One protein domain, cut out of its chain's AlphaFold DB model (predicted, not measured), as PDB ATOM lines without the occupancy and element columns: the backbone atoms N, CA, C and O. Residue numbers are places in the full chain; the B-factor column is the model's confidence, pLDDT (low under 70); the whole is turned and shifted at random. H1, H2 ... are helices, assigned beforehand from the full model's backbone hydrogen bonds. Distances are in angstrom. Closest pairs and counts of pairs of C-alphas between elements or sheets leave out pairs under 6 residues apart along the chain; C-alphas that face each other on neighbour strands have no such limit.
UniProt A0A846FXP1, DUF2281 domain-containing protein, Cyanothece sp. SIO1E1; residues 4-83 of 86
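This is residues 4 to 83 of the 86 residues of the protein "DUF2281 domain-containing protein" of Cyanothece sp. SIO1E1 (UniProt A0A846FXP1). The model is a stretched, open chain of helices: the longest, H2, and H3 make a wide, unclosed U with a gap between its arms, H1 turns off in a corner at the first end of H2, and H4 sits far out at the end of a long link that runs on past H3. No helix touches another, and the link with H4 makes much of the length. The printed part has 80 residues with four named helices, in the order H1, H2, H3, H4, and no named strand; its class is all helix. It is extended, with a radius of gyration of the C-alphas of 19.7 A and spans of 65 by 23 by 20 A.

H2, residues 16 to 36, is close to but not clearly touching H1, residues 4 to 12. Their closest C-alphas, those of Leu 11 and Leu 19, are 7.1 A apart. The two helices run opposite ways at a steep tilt of 50 degrees. H3, residues 43 to 58, is apart from H2 and from H1. H4, residues 70 to 81, is apart from H1, H2 and H3. Residues 44 to 83 stand free, of which 44 to 58 belong to H3 and 70 to 81 to H4. Each O i to N i+4 pair is within hydrogen-bond range in H1 and H4, against 16 of 17 in H2 and 11 of 12 in H3.

H2 is 29.7 A long from C-alpha 16 at (244.296, 307.848, 425.567) to C-alpha 36 at (262.353, 328.992, 415.130). H3 measures 23.0 A, H4 16.4 A and H1 12.4 A from first to last C-alpha. H1 begins at C-alpha 4, (264.118, 305.224, 423.095), and H4 ends at C-alpha 81, (236.017, 281.131, 439.450).

The two C-alphas farthest apart, those of Glu 41 and Lys 81, are 65.1 A apart. The printed part has no cut. The link from H1 to H2 is tight, that from H2 to H3 short, and that from H3 to H4 long, with 11 residues. The mean pLDDT of the printed part is 70.2; residues 33 to 48, 59 to 72 and 79 to 83 are under 70.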
ATOM      1  N   ARG A   4     265.171 305.381 424.102       73.44
ATOM      2  CA  ARG A   4     264.118 305.224 423.095       73.44
ATOM      3  C   ARG A   4     263.116 304.131 423.466       73.44
ATOM      4  O   ARG A   4     261.916 304.376 423.411       73.44
ATOM      5  N   GLU A   5     263.589 302.946 423.844       77.44
ATOM      6  CA  GLU A   5     262.725 301.832 424.264       77.44
ATOM      7  C   GLU A   5     261.906 302.206 425.499       77.44
ATOM      8  O   GLU A   5     260.702 301.976 425.529       77.44
ATOM      9  N   THR A   6     262.527 302.854 426.487       81.19
ATOM     10  CA  THR A   6     261.835 303.295 427.703       81.19
ATOM     11  C   THR A   6     260.769 304.350 427.409       81.19
ATOM     12  O   THR A   6     259.671 304.265 427.955       81.19
ATOM     13  N   ALA A   7     261.046 305.314 426.525       79.88
ATOM     14  CA  ALA A   7     260.064 306.315 426.118       79.88
ATOM     15  C   ALA A   7     258.859 305.679 425.405       79.88
ATOM     16  O   ALA A   7     257.720 306.005 425.730       79.88
ATOM     17  N   ILE A   8     259.100 304.724 424.500       82.06
ATOM     18  CA  ILE A   8     258.033 303.993 423.800       82.06
ATOM     19  C   ILE A   8     257.173 303.212 424.798       82.06
ATOM     20  O   ILE A   8     255.951 303.320 424.759       82.06
ATOM     21  N   THR A   9     257.789 302.481 425.729       85.44
ATOM     22  CA  THR A   9     257.045 301.727 426.748       85.44
ATOM     23  C   THR A   9     256.208 302.645 427.636       85.44
ATOM     24  O   THR A   9     255.062 302.320 427.934       85.44
ATOM     25  N   LYS A  10     256.736 303.811 428.032       81.88
ATOM     26  CA  LYS A  10     255.974 304.775 428.837       81.88
ATOM     27  C   LYS A  10     254.797 305.368 428.060       81.88
ATOM     28  O   LYS A  10     253.708 305.441 428.616       81.88
ATOM     29  N   LEU A  11     254.984 305.716 426.785       83.94
ATOM     30  CA  LEU A  11     253.911 306.214 425.912       83.94
ATOM     31  C   LEU A  11     252.810 305.174 425.684       83.94
ATOM     32  O   LEU A  11     251.637 305.522 425.682       83.94
ATOM     33  N   GLN A  12     253.170 303.896 425.560       82.19
ATOM     34  CA  GLN A  12     252.205 302.800 425.423       82.19
ATOM     35  C   GLN A  12     251.391 302.533 426.697       82.19
ATOM     36  O   GLN A  12     250.316 301.949 426.620       82.19
ATOM     37  N   GLN A  13     251.897 302.930 427.867       86.94
ATOM     38  CA  GLN A  13     251.211 302.771 429.154       86.94
ATOM     39  C   GLN A  13     250.356 303.988 429.542       86.94
ATOM     40  O   GLN A  13     249.684 303.958 430.574       86.94
ATOM     41  N   LEU A  14     250.385 305.063 428.749       85.81
ATOM     42  CA  LEU A  14     249.614 306.274 429.013       85.81
ATOM     43  C   LEU A  14     248.137 306.101 428.603       85.81
ATOM     44  O   LEU A  14     247.849 305.479 427.583       85.81
ATOM     45  N   PRO A  15     247.185 306.669 429.366       86.56
ATOM     46  CA  PRO A  15     245.783 306.734 428.958       86.56
ATOM     47  C   PRO A  15     245.605 307.553 427.674       86.56
ATOM     48  O   PRO A  15     246.286 308.564 427.494       86.56
ATOM     49  N   GLU A  16     244.621 307.189 426.849       79.38
ATOM     50  CA  GLU A  16     244.296 307.848 425.567       79.38
ATOM     51  C   GLU A  16     244.208 309.386 425.680       79.38
ATOM     52  O   GLU A  16     244.740 310.122 424.854       79.38
ATOM     53  N   SER A  17     243.601 309.890 426.763       79.44
ATOM     54  CA  SER A  17     243.426 311.328 427.017       79.44
ATOM     55  C   SER A  17     244.731 312.093 427.252       79.44
ATOM     56  O   SER A  17     244.808 313.289 426.974       79.44
ATOM     57  N   LEU A  18     245.756 311.422 427.778       81.19
ATOM     58  CA  LEU A  18     247.095 311.980 427.956       81.19
ATOM     59  C   LEU A  18     247.961 311.755 426.716       81.19
ATOM     60  O   LEU A  18     248.812 312.585 426.416       81.19
ATOM     61  N   LEU A  19     247.721 310.671 425.977       85.25
ATOM     62  CA  LEU A  19     248.349 310.408 424.684       85.25
ATOM     63  C   LEU A  19     248.053 311.542 423.699       85.25
ATOM     64  O   LEU A  19     248.979 312.065 423.082       85.25
ATOM     65  N   GLN A  20     246.799 312.000 423.650       82.69
ATOM     66  CA  GLN A  20     246.412 313.156 422.843       82.69
ATOM     67  C   GLN A  20     247.159 314.434 423.258       82.69
ATOM     68  O   GLN A  20     247.695 315.125 422.404       82.69
ATOM     69  N   GLN A  21     247.292 314.709 424.562       84.88
ATOM     70  CA  GLN A  21     248.057 315.872 425.040       84.88
ATOM     71  C   GLN A  21     249.544 315.794 424.678       84.88
ATOM     72  O   GLN A  21     250.169 316.815 424.400       84.88
ATOM     73  N   VAL A  22     250.125 314.592 424.679       86.69
ATOM     74  CA  VAL A  22     251.512 314.389 424.246       86.69
ATOM     75  C   VAL A  22     251.652 314.622 422.742       86.69
ATOM     76  O   VAL A  22     252.625 315.249 422.328       86.69
ATOM     77  N   ILE A  23     250.691 314.165 421.934       86.38
ATOM     78  CA  ILE A  23     250.657 314.422 420.487       86.38
ATOM     79  C   ILE A  23     250.549 315.927 420.223       86.38
ATOM     80  O   ILE A  23     251.404 316.477 419.534       86.38
ATOM     81  N   ASP A  24     249.594 316.608 420.859       87.00
ATOM     82  CA  ASP A  24     249.396 318.054 420.716       87.00
ATOM     83  C   ASP A  24     250.660 318.840 421.123       87.00
ATOM     84  O   ASP A  24     251.032 319.832 420.494       87.00
ATOM     85  N   PHE A  25     251.373 318.374 422.154       86.00
ATOM     86  CA  PHE A  25     252.643 318.959 422.581       86.00
ATOM     87  C   PHE A  25     253.773 318.726 421.565       86.00
ATOM     88  O   PHE A  25     254.550 319.641 421.292       86.00
ATOM     89  N   ILE A  26     253.868 317.531 420.971       86.25
ATOM     90  CA  ILE A  26     254.842 317.225 419.909       86.25
ATOM     91  C   ILE A  26     254.560 318.068 418.661       86.25
ATOM     92  O   ILE A  26     255.500 318.592 418.054       86.25
ATOM     93  N   ASP A  27     253.293 318.252 418.301       86.62
ATOM     94  CA  ASP A  27     252.891 319.088 417.171       86.62
ATOM     95  C   ASP A  27     253.212 320.564 417.431       86.62
ATOM     96  O   ASP A  27     253.806 321.224 416.577       86.62
ATOM     97  N   PHE A  28     252.948 321.066 418.642       85.94
ATOM     98  CA  PHE A  28     253.364 322.406 419.066       85.94
ATOM     99  C   PHE A  28     254.887 322.595 418.992       85.94
ATOM    100  O   PHE A  28     255.381 323.622 418.515       85.94
ATOM    101  N   LEU A  29     255.661 321.600 419.426       80.44
ATOM    102  CA  LEU A  29     257.121 321.627 419.344       80.44
ATOM    103  C   LEU A  29     257.619 321.593 417.898       80.44
ATOM    104  O   LEU A  29     258.558 322.303 417.555       80.44
ATOM    105  N   THR A  30     256.987 320.802 417.037       79.44
ATOM    106  CA  THR A  30     257.347 320.696 415.618       79.44
ATOM    107  C   THR A  30     257.036 321.997 414.882       79.44
ATOM    108  O   THR A  30     257.876 322.507 414.137       79.44
ATOM    109  N   TYR A  31     255.871 322.581 415.162       79.25
ATOM    110  CA  TYR A  31     255.453 323.877 414.640       79.25
ATOM    111  C   TYR A  31     256.376 325.009 415.114       79.25
ATOM    112  O   TYR A  31     256.873 325.796 414.307       79.25
ATOM    113  N   SER A  32     256.692 325.054 416.411       71.00
ATOM    114  CA  SER A  32     257.613 326.054 416.962       71.00
ATOM    115  C   SER A  32     259.043 325.889 416.447       71.00
ATOM    116  O   SER A  32     259.725 326.889 416.249       71.00
ATOM    117  N   ARG A  33     259.497 324.668 416.132       63.44
ATOM    118  CA  ARG A  33     260.807 324.433 415.498       63.44
ATOM    119  C   ARG A  33     260.860 324.944 414.060       63.44
ATOM    120  O   ARG A  33     261.876 325.505 413.667       63.44
ATOM    121  N   GLN A  34     259.782 324.778 413.292       61.94
ATOM    122  CA  GLN A  34     259.682 325.319 411.931       61.94
ATOM    123  C   GLN A  34     259.651 326.853 411.928       61.94
ATOM    124  O   GLN A  34     260.250 327.468 411.051       61.94
ATOM    125  N   TYR A  35     259.029 327.470 412.936       59.00
ATOM    126  CA  TYR A  35     259.042 328.925 413.119       59.00
ATOM    127  C   TYR A  35     260.396 329.444 413.645       59.00
ATOM    128  O   TYR A  35     260.867 330.505 413.245       59.00
ATOM    129  N   SER A  36     261.058 328.670 414.510       50.22
ATOM    130  CA  SER A  36     262.353 328.992 415.130       50.22
ATOM    131  C   SER A  36     263.559 328.742 414.214       50.22
ATOM    132  O   SER A  36     264.618 329.314 414.430       50.22
ATOM    133  N   ALA A  37     263.416 327.982 413.122       49.44
ATOM    134  CA  ALA A  37     264.456 327.879 412.091       49.44
ATOM    135  C   ALA A  37     264.757 329.227 411.391       49.44
ATOM    136  O   ALA A  37     265.784 329.355 410.731       49.44
ATOM    137  N   ALA A  38     263.899 330.244 411.556       52.19
ATOM    138  CA  ALA A  38     264.181 331.629 411.168       52.19
ATOM    139  C   ALA A  38     264.961 332.431 412.242       52.19
ATOM    140  O   ALA A  38     265.371 333.559 411.980       52.19
ATOM    141  N   VAL A  39     265.164 331.871 413.443       51.69
ATOM    142  CA  VAL A  39     265.764 332.497 414.639       51.69
ATOM    143  C   VAL A  39     266.881 331.583 415.175       51.69
ATOM    144  O   VAL A  39     266.814 331.027 416.269       51.69
ATOM    145  N   ASP A  40     267.915 331.385 414.362       51.50
ATOM    146  CA  ASP A  40     268.990 330.392 414.538       51.50
ATOM    147  C   ASP A  40     269.979 330.661 415.707       51.50
ATOM    148  O   ASP A  40     271.064 330.095 415.762       51.50
ATOM    149  N   GLU A  41     269.638 331.508 416.683       53.84
ATOM    150  CA  GLU A  41     270.546 331.858 417.795       53.84
ATOM    151  C   GLU A  41     270.302 331.074 419.101       53.84
ATOM    152  O   GLU A  41     271.162 331.066 419.978       53.84
ATOM    153  N   ASN A  42     269.174 330.364 419.256       54.53
ATOM    154  CA  ASN A  42     268.747 329.799 420.554       54.53
ATOM    155  C   ASN A  42     268.782 328.257 420.656       54.53
ATOM    156  O   ASN A  42     268.183 327.670 421.562       54.53
ATOM    157  N   GLN A  43     269.470 327.561 419.745       54.94
ATOM    158  CA  GLN A  43     269.498 326.089 419.749       54.94
ATOM    159  C   GLN A  43     270.110 325.489 421.033       54.94
ATOM    160  O   GLN A  43     269.660 324.436 421.488       54.94
ATOM    161  N   ASN A  44     271.070 326.176 421.665       55.62
ATOM    162  CA  ASN A  44     271.692 325.724 422.918       55.62
ATOM    163  C   ASN A  44     270.697 325.695 424.094       55.62
ATOM    164  O   ASN A  44     270.669 324.742 424.871       55.62
ATOM    165  N   THR A  45     269.804 326.678 424.161       61.62
ATOM    166  CA  THR A  45     268.806 326.864 425.225       61.62
ATOM    167  C   THR A  45     267.729 325.779 425.194       61.62
ATOM    168  O   THR A  45     267.200 325.358 426.223       61.62
ATOM    169  N   LEU A  46     267.422 325.267 424.001       65.38
ATOM    170  CA  LEU A  46     266.451 324.193 423.804       65.38
ATOM    171  C   LEU A  46     266.976 322.850 424.318       65.38
ATOM    172  O   LEU A  46     266.231 322.122 424.970       65.38
ATOM    173  N   VAL A  47     268.248 322.528 424.066       69.75
ATOM    174  CA  VAL A  47     268.869 321.293 424.576       69.75
ATOM    175  C   VAL A  47     268.889 321.290 426.104       69.75
ATOM    176  O   VAL A  47     268.556 320.276 426.717       69.75
ATOM    177  N   GLU A  48     269.193 322.430 426.721       69.62
ATOM    178  CA  GLU A  48     269.142 322.587 428.177       69.62
ATOM    179  C   GLU A  48     267.715 322.453 428.721       69.62
ATOM    180  O   GLU A  48     267.491 321.733 429.696       69.62
ATOM    181  N   THR A  49     266.732 323.048 428.039       71.50
ATOM    182  CA  THR A  49     265.311 322.938 428.409       71.50
ATOM    183  C   THR A  49     264.819 321.489 428.318       71.50
ATOM    184  O   THR A  49     264.143 321.003 429.226       71.50
ATOM    185  N   TRP A  50     265.208 320.754 427.272       74.25
ATOM    186  CA  TRP A  50     264.908 319.326 427.130       74.25
ATOM    187  C   TRP A  50     265.589 318.480 428.203       74.25
ATOM    188  O   TRP A  50     264.949 317.600 428.779       74.25
ATOM    189  N   ALA A  51     266.856 318.755 428.518       75.00
ATOM    190  CA  ALA A  51     267.575 318.059 429.581       75.00
ATOM    191  C   ALA A  51     266.922 318.293 430.956       75.00
ATOM    192  O   ALA A  51     266.812 317.368 431.765       75.00
ATOM    193  N   GLN A  52     266.446 319.512 431.210       72.12
ATOM    194  CA  GLN A  52     265.759 319.877 432.445       72.12
ATOM    195  C   GLN A  52     264.358 319.263 432.539       72.12
ATOM    196  O   GLN A  52     263.984 318.761 433.603       72.12
ATOM    197  N   TRP A  53     263.609 319.221 431.435       80.88
ATOM    198  CA  TRP A  53     262.335 318.507 431.364       80.88
ATOM    199  C   TRP A  53     262.527 317.010 431.637       80.88
ATOM    200  O   TRP A  53     261.844 316.454 432.494       80.88
ATOM    201  N   PHE A  54     263.524 316.377 431.011       76.31
ATOM    202  CA  PHE A  54     263.825 314.958 431.230       76.31
ATOM    203  C   PHE A  54     264.183 314.647 432.684       76.31
ATOM    204  O   PHE A  54     263.638 313.702 433.251       76.31
ATOM    205  N   LYS A  55     265.033 315.464 433.321       72.50
ATOM    206  CA  LYS A  55     265.335 315.330 434.758       72.50
ATOM    207  C   LYS A  55     264.089 315.483 435.630       72.50
ATOM    208  O   LYS A  55     263.947 314.778 436.622       72.50
ATOM    209  N   SER A  56     263.182 316.384 435.261       71.38
ATOM    210  CA  SER A  56     261.952 316.632 436.023       71.38
ATOM    211  C   SER A  56     260.956 315.475 435.897       71.38
ATOM    212  O   SER A  56     260.292 315.122 436.867       71.38
ATOM    213  N   VAL A  57     260.892 314.840 434.723       72.38
ATOM    214  CA  VAL A  57     260.084 313.638 434.466       72.38
ATOM    215  C   VAL A  57     260.674 312.389 435.124       72.38
ATOM    216  O   VAL A  57     259.922 311.522 435.559       72.38
ATOM    217  N   ASP A  58     261.996 312.293 435.237       72.12
ATOM    218  CA  ASP A  58     262.660 311.202 435.962       72.12
ATOM    219  C   ASP A  58     262.429 311.301 437.482       72.12
ATOM    220  O   ASP A  58     262.162 310.309 438.157       72.12
ATOM    221  N   HIS A  59     262.427 312.524 438.019       67.50
ATOM    222  CA  HIS A  59     262.123 312.793 439.426       67.50
ATOM    223  C   HIS A  59     260.633 312.722 439.788       67.50
ATOM    224  O   HIS A  59     260.298 312.724 440.978       67.50
ATOM    225  N   LEU A  60     259.734 312.647 438.802       65.94
ATOM    226  CA  LEU A  60     258.316 312.407 439.040       65.94
ATOM    227  C   LEU A  60     258.147 310.980 439.572       65.94
ATOM    228  O   LEU A  60     258.046 310.010 438.820       65.94
ATOM    229  N   GLN A  61     258.091 310.855 440.901       53.75
ATOM    230  CA  GLN A  61     257.620 309.641 441.547       53.75
ATOM    231  C   GLN A  61     256.145 309.464 441.208       53.75
ATOM    232  O   GLN A  61     255.254 309.982 441.879       53.75
ATOM    233  N   VAL A  62     255.894 308.707 440.145       53.12
ATOM    234  CA  VAL A  62     254.602 308.083 439.911       53.12
ATOM    235  C   VAL A  62     254.437 307.082 441.044       53.12
ATOM    236  O   VAL A  62     254.870 305.937 440.941       53.12
ATOM    237  N   THR A  63     253.867 307.515 442.170       50.78
ATOM    238  CA  THR A  63     253.294 306.569 443.122       50.78
ATOM    239  C   THR A  63     252.334 305.725 442.302       50.78
ATOM    240  O   THR A  63     251.377 306.296 441.767       50.78
ATOM    241  N   PRO A  64     252.571 304.408 442.139       48.97
ATOM    242  CA  PRO A  64     251.542 303.569 441.567       48.97
ATOM    243  C   PRO A  64     250.344 303.792 442.475       48.97
ATOM    244  O   PRO A  64     250.455 303.612 443.692       48.97
ATOM    245  N   THR A  65     249.245 304.292 441.918       49.22
ATOM    246  CA  THR A  65     247.970 304.375 442.617       49.22
ATOM    247  C   THR A  65     247.608 302.948 442.978       49.22
ATOM    248  O   THR A  65     246.994 302.199 442.224       49.22
ATOM    249  N   LYS A  66     248.092 302.526 444.143       50.56
ATOM    250  CA  LYS A  66     247.804 301.246 444.749       50.56
ATOM    251  C   LYS A  66     246.428 301.374 445.372       50.56
ATOM    252  O   LYS A  66     246.271 301.393 446.581       50.56
ATOM    253  N   THR A  67     245.441 301.428 444.508       49.28
ATOM    254  CA  THR A  67     244.202 300.713 444.708       49.28
ATOM    255  C   THR A  67     243.999 300.004 443.388       49.28
ATOM    256  O   THR A  67     243.595 300.597 442.394       49.28
ATOM    257  N   VAL A  68     244.344 298.713 443.362       52.97
ATOM    258  CA  VAL A  68     243.659 297.797 442.452       52.97
ATOM    259  C   VAL A  68     242.194 298.036 442.773       52.97
ATOM    260  O   VAL A  68     241.739 297.636 443.842       52.97
ATOM    261  N   SER A  69     241.537 298.847 441.944       62.25
ATOM    262  CA  SER A  69     240.159 299.276 442.144       62.25
ATOM    263  C   SER A  69     239.351 298.018 442.430       62.25
ATOM    264  O   SER A  69     239.602 296.998 441.784       62.25
ATOM    265  N   ASP A  70     238.426 298.040 443.388       61.06
ATOM    266  CA  ASP A  70     237.630 296.859 443.764       61.06
ATOM    267  C   ASP A  70     237.031 296.155 442.533       61.06
ATOM    268  O   ASP A  70     236.873 294.936 442.496       61.06
ATOM    269  N   TYR A  71     236.810 296.923 441.464       64.19
ATOM    270  CA  TYR A  71     236.462 296.449 440.135       64.19
ATOM    271  C   TYR A  71     237.474 295.466 439.513       64.19
ATOM    272  O   TYR A  71     237.087 294.396 439.048       64.19
ATOM    273  N   GLN A  72     238.772 295.776 439.529       65.69
ATOM    274  CA  GLN A  72     239.833 294.896 439.030       65.69
ATOM    275  C   GLN A  72     239.953 293.619 439.872       65.69
ATOM    276  O   GLN A  72     240.131 292.536 439.311       65.69
ATOM    277  N   GLN A  73     239.788 293.706 441.199       70.81
ATOM    278  CA  GLN A  73     239.743 292.508 442.047       70.81
ATOM    279  C   GLN A  73     238.502 291.656 441.769       70.81
ATOM    280  O   GLN A  73     238.600 290.429 441.692       70.81
ATOM    281  N   HIS A  74     237.345 292.287 441.560       71.38
ATOM    282  CA  HIS A  74     236.111 291.587 441.230       71.38
ATOM    283  C   HIS A  74     236.225 290.852 439.890       71.38
ATOM    284  O   HIS A  74     235.879 289.672 439.807       71.38
ATOM    285  N   ILE A  75     236.794 291.504 438.872       71.31
ATOM    286  CA  ILE A  75     237.085 290.891 437.573       71.31
ATOM    287  C   ILE A  75     237.997 289.676 437.747       71.31
ATOM    288  O   ILE A  75     237.605 288.573 437.368       71.31
ATOM    289  N   LEU A  76     239.162 289.835 438.381       70.88
ATOM    290  CA  LEU A  76     240.104 288.730 438.598       70.88
ATOM    291  C   LEU A  76     239.457 287.565 439.361       70.88
ATOM    292  O   LEU A  76     239.660 286.403 439.012       70.88
ATOM    293  N   SER A  77     238.626 287.857 440.367       73.12
ATOM    294  CA  SER A  77     237.904 286.828 441.120       73.12
ATOM    295  C   SER A  77     236.887 286.067 440.263       73.12
ATOM    296  O   SER A  77     236.718 284.859 440.439       73.12
ATOM    297  N   LYS A  78     236.234 286.745 439.311       74.56
ATOM    298  CA  LYS A  78     235.275 286.131 438.391       74.56
ATOM    299  C   LYS A  78     235.983 285.194 437.414       74.56
ATOM    300  O   LYS A  78     235.571 284.045 437.288       74.56
ATOM    301  N   TYR A  79     237.074 285.649 436.798       66.94
ATOM    302  CA  TYR A  79     237.860 284.838 435.861       66.94
ATOM    303  C   TYR A  79     238.436 283.587 436.537       66.94
ATOM    304  O   TYR A  79     238.280 282.479 436.024       66.94
ATOM    305  N   ARG A  80     238.959 283.732 437.763       68.94
ATOM    306  CA  ARG A  80     239.477 282.608 438.559       68.94
ATOM    307  C   ARG A  80     238.399 281.582 438.927       68.94
ATOM    308  O   ARG A  80     238.669 280.388 438.935       68.94
ATOM    309  N   LYS A  81     237.165 282.025 439.203       67.50
ATOM    310  CA  LYS A  81     236.017 281.131 439.450       67.50
ATOM    311  C   LYS A  81     235.501 280.444 438.186       67.50
ATOM    312  O   LYS A  81     234.865 279.403 438.294       67.50
ATOM    313  N   GLN A  82     235.752 281.019 437.014       69.25
ATOM    314  CA  GLN A  82     235.341 280.456 435.728       69.25
ATOM    315  C   GLN A  82     236.389 279.511 435.119       69.25
ATOM    316  O   GLN A  82     236.176 279.023 434.015       69.25
ATOM    317  N   GLY A  83     237.493 279.226 435.825       61.12
ATOM    318  CA  GLY A  83     238.533 278.299 435.360       61.12
ATOM    319  C   GLY A  83     239.292 278.782 434.121       61.12
ATOM    320  O   GLY A  83     239.975 277.994 433.477       61.12
TER     321      GLY A  83